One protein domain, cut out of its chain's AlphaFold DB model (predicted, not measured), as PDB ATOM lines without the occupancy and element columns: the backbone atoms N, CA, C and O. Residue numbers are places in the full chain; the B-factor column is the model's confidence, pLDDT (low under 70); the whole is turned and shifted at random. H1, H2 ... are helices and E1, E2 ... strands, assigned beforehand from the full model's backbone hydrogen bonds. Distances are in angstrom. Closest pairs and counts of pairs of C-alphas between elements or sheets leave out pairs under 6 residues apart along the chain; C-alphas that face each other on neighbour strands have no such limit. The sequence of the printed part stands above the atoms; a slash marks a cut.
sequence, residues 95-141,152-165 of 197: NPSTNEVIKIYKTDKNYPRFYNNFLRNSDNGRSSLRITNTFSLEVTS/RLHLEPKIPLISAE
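AT A GLANCE: This is residues 95 to 141 and 152 to 165 of the 197 residues of the protein "YD repeat-containing protein" of Bathymodiolus azoricus thioautotrophic gill symbiont (UniProt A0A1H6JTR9). A hairpin of two helices, H1 and H2, stands at one end; H3 turns off it as in an L, and a small ribbon of two strands, E1 and E2, lies beside H3 in the angle between H2 and H3. A tail, residues 158 to 165, runs on from E2 and adds to the length. The printed part has 61 residues with three named helices and then two named strands, in the order H1 H2 H3 E1 E2; the sheet, E1 - E2, is antiparallel and the class is mixed, helices and strands. The whole is loose, with a radius of gyration of the C-alphas of 13.7 A, and spans 46 by 20 by 14 A.

HOW THE PARTS SIT: Start with H1, residues 96 to 108, and H2, residues 111 to 121: this helical hairpin touches, closest at the C-alphas of Tyr 105 and Phe 114, 5.6 A apart, at a shallow tilt of 11 degrees, opposite ways. H3, residues 123 to 134, is about perpendicular to H2 at 82 degrees and touches it only at the corner, closest at C-alphas 119 and 125, 4.1 A. H1 and H3 touch only at their ends, closest at C-alphas 98 and 124, 6.4 A. Look next at E1, residues 137 to 141, and E2, residues 152 to 157: they are antiparallel neighbours, with N 138 and O 156 within hydrogen-bond range at 2.8 A. The closest C-alphas of H3 and E1, Thr 132 and Glu 138, are 6.1 A apart. H1 is apart from both strands. In H1, H2 and H3 every O i to N i+4 pair is within hydrogen-bond range.

IN THESE COORDINATES: Find C-alpha 96 at (91.862, 17.815, 48.664); from there H1 runs 18.4 A to C-alpha 108. H2 measures 14.6 A, H3 16.7 A, E1 12.2 A and E2 16.6 A, ending at C-alpha 157, (63.472, 25.364, 55.264).

THE WHOLE: The two farthest C-alphas, Thr 107 and Glu 165, are 46.0 A apart. Residues 142 to 151 are not printed, and 8.5 A separates C-alphas 141 and 152 across this cut. The links printed whole are tight. Residues 160 to 165 have pLDDT under 70.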
ATOM      1  N   ASN A  95      88.418  14.594  49.648       89.25
ATOM      2  CA  ASN A  95      88.648  15.645  48.665       89.25
ATOM      3  C   ASN A  95      89.745  16.633  49.128       89.25
ATOM      4  O   ASN A  95      89.636  17.172  50.237       89.25
ATOM      5  N   PRO A  96      90.767  16.920  48.295       93.31
ATOM      6  CA  PRO A  96      91.862  17.815  48.664       93.31
ATOM      7  C   PRO A  96      91.411  19.222  49.072       93.31
ATOM      8  O   PRO A  96      91.871  19.720  50.097       93.31
ATOM      9  N   SER A  97      90.469  19.828  48.336       94.62
ATOM     10  CA  SER A  97      89.982  21.186  48.628       94.62
ATOM     11  C   SER A  97      89.305  21.256  49.997       94.62
ATOM     12  O   SER A  97      89.567  22.156  50.790       94.62
ATOM     13  N   THR A  98      88.482  20.260  50.332       94.94
ATOM     14  CA  THR A  98      87.811  20.202  51.633       94.94
ATOM     15  C   THR A  98      88.809  19.969  52.766       94.94
ATOM     16  O   THR A  98      88.718  20.613  53.810       94.94
ATOM     17  N   ASN A  99      89.794  19.093  52.558       95.19
ATOM     18  CA  ASN A  99      90.834  18.825  53.552       95.19
ATOM     19  C   ASN A  99      91.721  20.049  53.821       95.19
ATOM     20  O   ASN A  99      92.088  20.296  54.973       95.19
ATOM     21  N   GLU A 100      92.013  20.858  52.804       95.88
ATOM     22  CA  GLU A 100      92.716  22.132  52.971       95.88
ATOM     23  C   GLU A 100      91.914  23.113  53.837       95.88
ATOM     24  O   GLU A 100      92.442  23.655  54.812       95.88
ATOM     25  N   VAL A 101      90.614  23.267  53.562       96.75
ATOM     26  CA  VAL A 101      89.716  24.104  54.376       96.75
ATOM     27  C   VAL A 101      89.694  23.650  55.840       96.75
ATOM     28  O   VAL A 101      89.771  24.483  56.747       96.75
ATOM     29  N   ILE A 102      89.641  22.338  56.086       95.88
ATOM     30  CA  ILE A 102      89.682  21.766  57.439       95.88
ATOM     31  C   ILE A 102      91.023  22.067  58.119       95.88
ATOM     32  O   ILE A 102      91.039  22.456  59.289       95.88
ATOM     33  N   LYS A 103      92.150  21.922  57.411       95.81
ATOM     34  CA  LYS A 103      93.492  22.209  57.944       95.81
ATOM     35  C   LYS A 103      93.642  23.676  58.351       95.81
ATOM     36  O   LYS A 103      94.157  23.956  59.436       95.81
ATOM     37  N   ILE A 104      93.166  24.595  57.512       96.31
ATOM     38  CA  ILE A 104      93.146  26.033  57.808       96.31
ATOM     39  C   ILE A 104      92.335  26.284  59.085       96.31
ATOM     40  O   ILE A 104      92.880  26.837  60.041       96.31
ATOM     41  N   TYR A 105      91.098  25.777  59.155       96.69
ATOM     42  CA  TYR A 105      90.232  25.982  60.321       96.69
ATOM     43  C   TYR A 105      90.810  25.399  61.616       96.69
ATOM     44  O   TYR A 105      90.757  26.011  62.684       96.69
ATOM     45  N   LYS A 106      91.409  24.204  61.534       95.38
ATOM     46  CA  LYS A 106      92.062  23.569  62.685       95.38
ATOM     47  C   LYS A 106      93.208  24.409  63.244       95.38
ATOM     48  O   LYS A 106      93.439  24.314  64.450       95.38
ATOM     49  N   THR A 107      93.875  25.185  62.393       96.50
ATOM     50  CA  THR A 107      95.005  26.049  62.746       96.50
ATOM     51  C   THR A 107      94.528  27.379  63.325       96.50
ATOM     52  O   THR A 107      95.038  27.817  64.348       96.50
ATOM     53  N   ASP A 108      93.552  28.021  62.682       97.06
ATOM     54  CA  ASP A 108      93.221  29.428  62.936       97.06
ATOM     55  C   ASP A 108      92.055  29.672  63.906       97.06
ATOM     56  O   ASP A 108      91.921  30.789  64.403       97.06
ATOM     57  N   LYS A 109      91.172  28.696  64.157       96.50
ATOM     58  CA  LYS A 109      90.006  28.933  65.030       96.50
ATOM     59  C   LYS A 109      88.861  29.699  64.361       96.50
ATOM     60  O   LYS A 109      87.805  29.883  64.966       96.50
ATOM     61  N   ASN A 110      89.044  30.181  63.137       98.12
ATOM     62  CA  ASN A 110      88.208  31.201  62.523       98.12
ATOM     63  C   ASN A 110      86.965  30.582  61.876       98.12
ATOM     64  O   ASN A 110      86.968  30.163  60.716       98.12
ATOM     65  N   TYR A 111      85.880  30.547  62.648       97.81
ATOM     66  CA  TYR A 111      84.619  29.966  62.205       97.81
ATOM     67  C   TYR A 111      83.995  30.672  60.982       97.81
ATOM     68  O   TYR A 111      83.663  29.969  60.027       97.81
ATOM     69  N   PRO A 112      83.880  32.017  60.912       98.12
ATOM     70  CA  PRO A 112      83.361  32.683  59.712       98.12
ATOM     71  C   PRO A 112      84.150  32.354  58.439       98.12
ATOM     72  O   PRO A 112      83.568  32.175  57.364       98.12
ATOM     73  N   ARG A 113      85.479  32.233  58.551       97.56
ATOM     74  CA  ARG A 113      86.338  31.809  57.439       97.56
ATOM     75  C   ARG A 113      86.085  30.353  57.063       97.56
ATOM     76  O   ARG A 113      85.941  30.062  55.878       97.56
ATOM     77  N   PHE A 114      85.983  29.459  58.044       98.00
ATOM     78  CA  PHE A 114      85.656  28.050  57.819       98.00
ATOM     79  C   PHE A 114      84.310  27.873  57.118       98.00
ATOM     80  O   PHE A 114      84.245  27.179  56.107       98.00
ATOM     81  N   TYR A 115      83.269  28.556  57.597       98.19
ATOM     82  CA  TYR A 115      81.930  28.530  57.015       98.19
ATOM     83  C   TYR A 115      81.946  28.907  55.530       98.19
ATOM     84  O   TYR A 115      81.499  28.138  54.676       98.19
ATOM     85  N   ASN A 116      82.532  30.065  55.210       97.19
ATOM     86  CA  ASN A 116      82.592  30.558  53.836       97.19
ATOM     87  C   ASN A 116      83.462  29.674  52.941       97.19
ATOM     88  O   ASN A 116      83.041  29.315  51.841       97.19
ATOM     89  N   ASN A 117      84.649  29.284  53.412       97.25
ATOM     90  CA  ASN A 117      85.559  28.453  52.632       97.25
ATOM     91  C   ASN A 117      84.981  27.062  52.375       97.25
ATOM     92  O   ASN A 117      85.081  26.562  51.258       97.25
ATOM     93  N   PHE A 118      84.334  26.451  53.368       97.81
ATOM     94  CA  PHE A 118      83.712  25.150  53.181       97.81
ATOM     95  C   PHE A 118      82.604  25.242  52.131       97.81
ATOM     96  O   PHE A 118      82.699  24.588  51.093       97.81
ATOM     97  N   LEU A 119      81.594  26.090  52.337       97.19
ATOM     98  CA  LEU A 119      80.413  26.111  51.468       97.19
ATOM     99  C   LEU A 119      80.690  26.637  50.053       97.19
ATOM    100  O   LEU A 119      80.047  26.184  49.106       97.19
ATOM    101  N   ARG A 120      81.631  27.576  49.887       94.12
ATOM    102  CA  ARG A 120      81.884  28.233  48.590       94.12
ATOM    103  C   ARG A 120      83.086  27.668  47.839       94.12
ATOM    104  O   ARG A 120      83.043  27.609  46.612       94.12
ATOM    105  N   ASN A 121      84.122  27.231  48.557       93.69
ATOM    106  CA  ASN A 121      85.430  26.933  47.965       93.69
ATOM    107  C   ASN A 121      85.822  25.448  48.032       93.69
ATOM    108  O   ASN A 121      86.802  25.073  47.400       93.69
ATOM    109  N   SER A 122      85.066  24.600  48.741       95.50
ATOM    110  CA  SER A 122      85.322  23.154  48.782       95.50
ATOM    111  C   SER A 122      84.321  22.356  47.950       95.50
ATOM    112  O   SER A 122      83.134  22.690  47.894       95.50
ATOM    113  N   ASP A 123      84.767  21.258  47.346       92.81
ATOM    114  CA  ASP A 123      83.899  20.408  46.523       92.81
ATOM    115  C   ASP A 123      82.749  19.792  47.332       92.81
ATOM    116  O   ASP A 123      81.599  19.780  46.874       92.81
ATOM    117  N   ASN A 124      83.023  19.327  48.560       94.19
ATOM    118  CA  ASN A 124      81.991  18.758  49.429       94.19
ATOM    119  C   ASN A 124      80.975  19.817  49.868       94.19
ATOM    120  O   ASN A 124      79.776  19.535  49.845       94.19
ATOM    121  N   GLY A 125      81.424  21.023  50.225       95.50
ATOM    122  CA  GLY A 125      80.526  22.103  50.632       95.50
ATOM    123  C   GLY A 125      79.693  22.649  49.474       95.50
ATOM    124  O   GLY A 125      78.482  22.801  49.618       95.50
ATOM    125  N   ARG A 126      80.282  22.818  48.281       95.00
ATOM    126  CA  ARG A 126      79.537  23.198  47.065       95.00
ATOM    127  C   ARG A 126      78.502  22.144  46.680       95.00
ATOM    128  O   ARG A 126      77.387  22.487  46.290       95.00
ATOM    129  N   SER A 127      78.860  20.865  46.787       94.31
ATOM    130  CA  SER A 127      77.924  19.755  46.582       94.31
ATOM    131  C   SER A 127      76.800  19.771  47.615       94.31
ATOM    132  O   SER A 127      75.636  19.649  47.244       94.31
ATOM    133  N   SER A 128      77.119  19.995  48.895       95.62
ATOM    134  CA  SER A 128      76.113  20.139  49.953       95.62
ATOM    135  C   SER A 128      75.146  21.269  49.650       95.62
ATOM    136  O   SER A 128      73.947  21.040  49.694       95.62
ATOM    137  N   LEU A 129      75.651  22.439  49.252       95.56
ATOM    138  CA  LEU A 129      74.818  23.599  48.954       95.56
ATOM    139  C   LEU A 129      73.841  23.336  47.796       95.56
ATOM    140  O   LEU A 129      72.681  23.730  47.866       95.56
ATOM    141  N   ARG A 130      74.278  22.644  46.734       95.44
ATOM    142  CA  ARG A 130      73.376  22.252  45.633       95.44
ATOM    143  C   ARG A 130      72.265  21.318  46.109       95.44
ATOM    144  O   ARG A 130      71.114  21.496  45.719       95.44
ATOM    145  N   ILE A 131      72.601  20.350  46.958       94.94
ATOM    146  CA  ILE A 131      71.634  19.379  47.479       94.94
ATOM    147  C   ILE A 131      70.640  20.043  48.427       94.94
ATOM    148  O   ILE A 131      69.439  19.878  48.249       94.94
ATOM    149  N   THR A 132      71.110  20.844  49.385       94.94
ATOM    150  CA  THR A 132      70.218  21.563  50.306       94.94
ATOM    151  C   THR A 132      69.284  22.488  49.535       94.94
ATOM    152  O   THR A 132      68.081  22.469  49.766       94.94
ATOM    153  N   ASN A 133      69.803  23.204  48.531       93.75
ATOM    154  CA  ASN A 133      68.980  24.040  47.660       93.75
ATOM    155  C   ASN A 133      67.914  23.241  46.900       93.75
ATOM    156  O   ASN A 133      66.815  23.752  46.720       93.75
ATOM    157  N   THR A 134      68.225  22.013  46.472       93.88
ATOM    158  CA  THR A 134      67.275  21.131  45.769       93.88
ATOM    159  C   THR A 134      66.107  20.725  46.668       93.88
ATOM    160  O   THR A 134      64.990  20.576  46.188       93.88
ATOM    161  N   PHE A 135      66.339  20.616  47.976       92.56
ATOM    162  CA  PHE A 135      65.296  20.360  48.971       92.56
ATOM    163  C   PHE A 135      64.648  21.635  49.528       92.56
ATOM    164  O   PHE A 135      63.943  21.568  50.529       92.56
ATOM    165  N   SER A 136      64.888  22.804  48.919       93.31
ATOM    166  CA  SER A 136      64.429  24.102  49.438       93.31
ATOM    167  C   SER A 136      64.885  24.381  50.879       93.31
ATOM    168  O   SER A 136      64.209  25.082  51.629       93.31
ATOM    169  N   LEU A 137      66.059  23.861  51.252       95.25
ATOM    170  CA  LEU A 137      66.708  24.068  52.544       95.25
ATOM    171  C   LEU A 137      67.868  25.061  52.424       95.25
ATOM    172  O   LEU A 137      68.556  25.137  51.399       95.25
ATOM    173  N   GLU A 138      68.134  25.778  53.503       96.00
ATOM    174  CA  GLU A 138      69.346  26.560  53.710       96.00
ATOM    175  C   GLU A 138      70.234  25.951  54.793       96.00
ATOM    176  O   GLU A 138      69.787  25.174  55.631       96.00
ATOM    177  N   VAL A 139      71.526  26.279  54.743       97.88
ATOM    178  CA  VAL A 139      72.501  25.872  55.758       97.88
ATOM    179  C   VAL A 139      72.603  26.997  56.779       97.88
ATOM    180  O   VAL A 139      73.034  28.090  56.426       97.88
ATOM    181  N   THR A 140      72.254  26.734  58.036       97.19
ATOM    182  CA  THR A 140      72.281  27.745  59.108       97.19
ATOM    183  C   THR A 140      73.596  27.741  59.879       97.19
ATOM    184  O   THR A 140      74.083  28.775  60.332       97.19
ATOM    185  N   SER A 141      74.224  26.573  60.016       98.12
ATOM    186  CA  SER A 141      75.552  26.441  60.615       98.12
ATOM    187  C   SER A 141      76.252  25.164  60.167       98.12
ATOM    188  O   SER A 141      75.619  24.220  59.689       98.12
ATOM    189  N   ARG A 152      79.248  18.248  59.824       97.62
ATOM    190  CA  ARG A 152      77.792  18.306  59.961       97.62
ATOM    191  C   ARG A 152      77.298  19.693  59.573       97.62
ATOM    192  O   ARG A 152      77.851  20.687  60.028       97.62
ATOM    193  N   LEU A 153      76.252  19.749  58.769       98.31
ATOM    194  CA  LEU A 153      75.528  20.953  58.401       98.31
ATOM    195  C   LEU A 153      74.168  20.917  59.100       98.31
ATOM    196  O   LEU A 153      73.511  19.874  59.105       98.31
ATOM    197  N   HIS A 154      73.766  22.038  59.684       98.25
ATOM    198  CA  HIS A 154      72.427  22.252  60.226       98.25
ATOM    199  C   HIS A 154      71.573  22.960  59.180       98.25
ATOM    200  O   HIS A 154      72.063  23.889  58.530       98.25
ATOM    201  N   LEU A 155      70.347  22.477  58.991       97.75
ATOM    202  CA  LEU A 155      69.490  22.848  57.874       97.75
ATOM    203  C   LEU A 155      68.148  23.382  58.361       97.75
ATOM    204  O   LEU A 155      67.577  22.840  59.307       97.75
ATOM    205  N   GLU A 156      67.633  24.389  57.665       95.44
ATOM    206  CA  GLU A 156      66.282  24.917  57.868       95.44
ATOM    207  C   GLU A 156      65.572  25.119  56.520       95.44
ATOM    208  O   GLU A 156      66.238  25.343  55.505       95.44
ATOM    209  N   PRO A 157      64.233  25.006  56.457       92.88
ATOM    210  CA  PRO A 157      63.472  25.364  55.264       92.88
ATOM    211  C   PRO A 157      63.639  26.843  54.898       92.88
ATOM    212  O   PRO A 157      63.476  27.714  55.743       92.88
ATOM    213  N   LYS A 158      63.886  27.142  53.616       88.69
ATOM    214  CA  LYS A 158      63.953  28.529  53.106       88.69
ATOM    215  C   LYS A 158      62.616  29.267  53.172       88.69
ATOM    216  O   LYS A 158      62.577  30.492  53.154       88.69
ATOM    217  N   ILE A 159      61.527  28.511  53.150       78.31
ATOM    218  CA  ILE A 159      60.153  28.988  53.282       78.31
ATOM    219  C   ILE A 159      59.547  28.156  54.412       78.31
ATOM    220  O   ILE A 159      59.781  26.942  54.415       78.31
ATOM    221  N   PRO A 160      58.779  28.747  55.346       63.66
ATOM    222  CA  PRO A 160      58.027  27.965  56.315       63.66
ATOM    223  C   PRO A 160      57.184  26.940  55.557       63.66
ATOM    224  O   PRO A 160      56.343  27.307  54.734       63.66
ATOM    225  N   LEU A 161      57.450  25.652  55.774       60.62
ATOM    226  CA  LEU A 161      56.565  24.615  55.261       60.62
ATOM    227  C   LEU A 161      55.188  24.841  55.886       60.62
ATOM    228  O   LEU A 161      55.099  25.190  57.064       60.62
ATOM    229  N   ILE A 162      54.130  24.632  55.103       59.84
ATOM    230  CA  ILE A 162      52.776  24.536  55.653       59.84
ATOM    231  C   ILE A 162      52.839  23.485  56.760       59.84
ATOM    232  O   ILE A 162      53.329  22.374  56.525       59.84
ATOM    233  N   SER A 163      52.457  23.878  57.975       54.50
ATOM    234  CA  SER A 163      52.584  23.008  59.139       54.50
ATOM    235  C   SER A 163      51.827  21.709  58.884       54.50
ATOM    236  O   SER A 163      50.711  21.727  58.375       54.50
ATOM    237  N   ALA A 164      52.398  20.573  59.285       57.03
ATOM    238  CA  ALA A 164      51.646  19.319  59.305       57.03
ATOM    239  C   ALA A 164      50.421  19.402  60.244       57.03
ATOM    240  O   ALA A 164      49.484  18.621  60.095       57.03
ATOM    241  N   GLU A 165      50.430  20.353  61.186       54.91
ATOM    242  CA  GLU A 165      49.344  20.637  62.131       54.91
ATOM    243  C   GLU A 165      48.284  21.596  61.561       54.91
ATOM    244  O   GLU A 165      47.152  21.597  62.036       54.91
TER     245      GLU A 165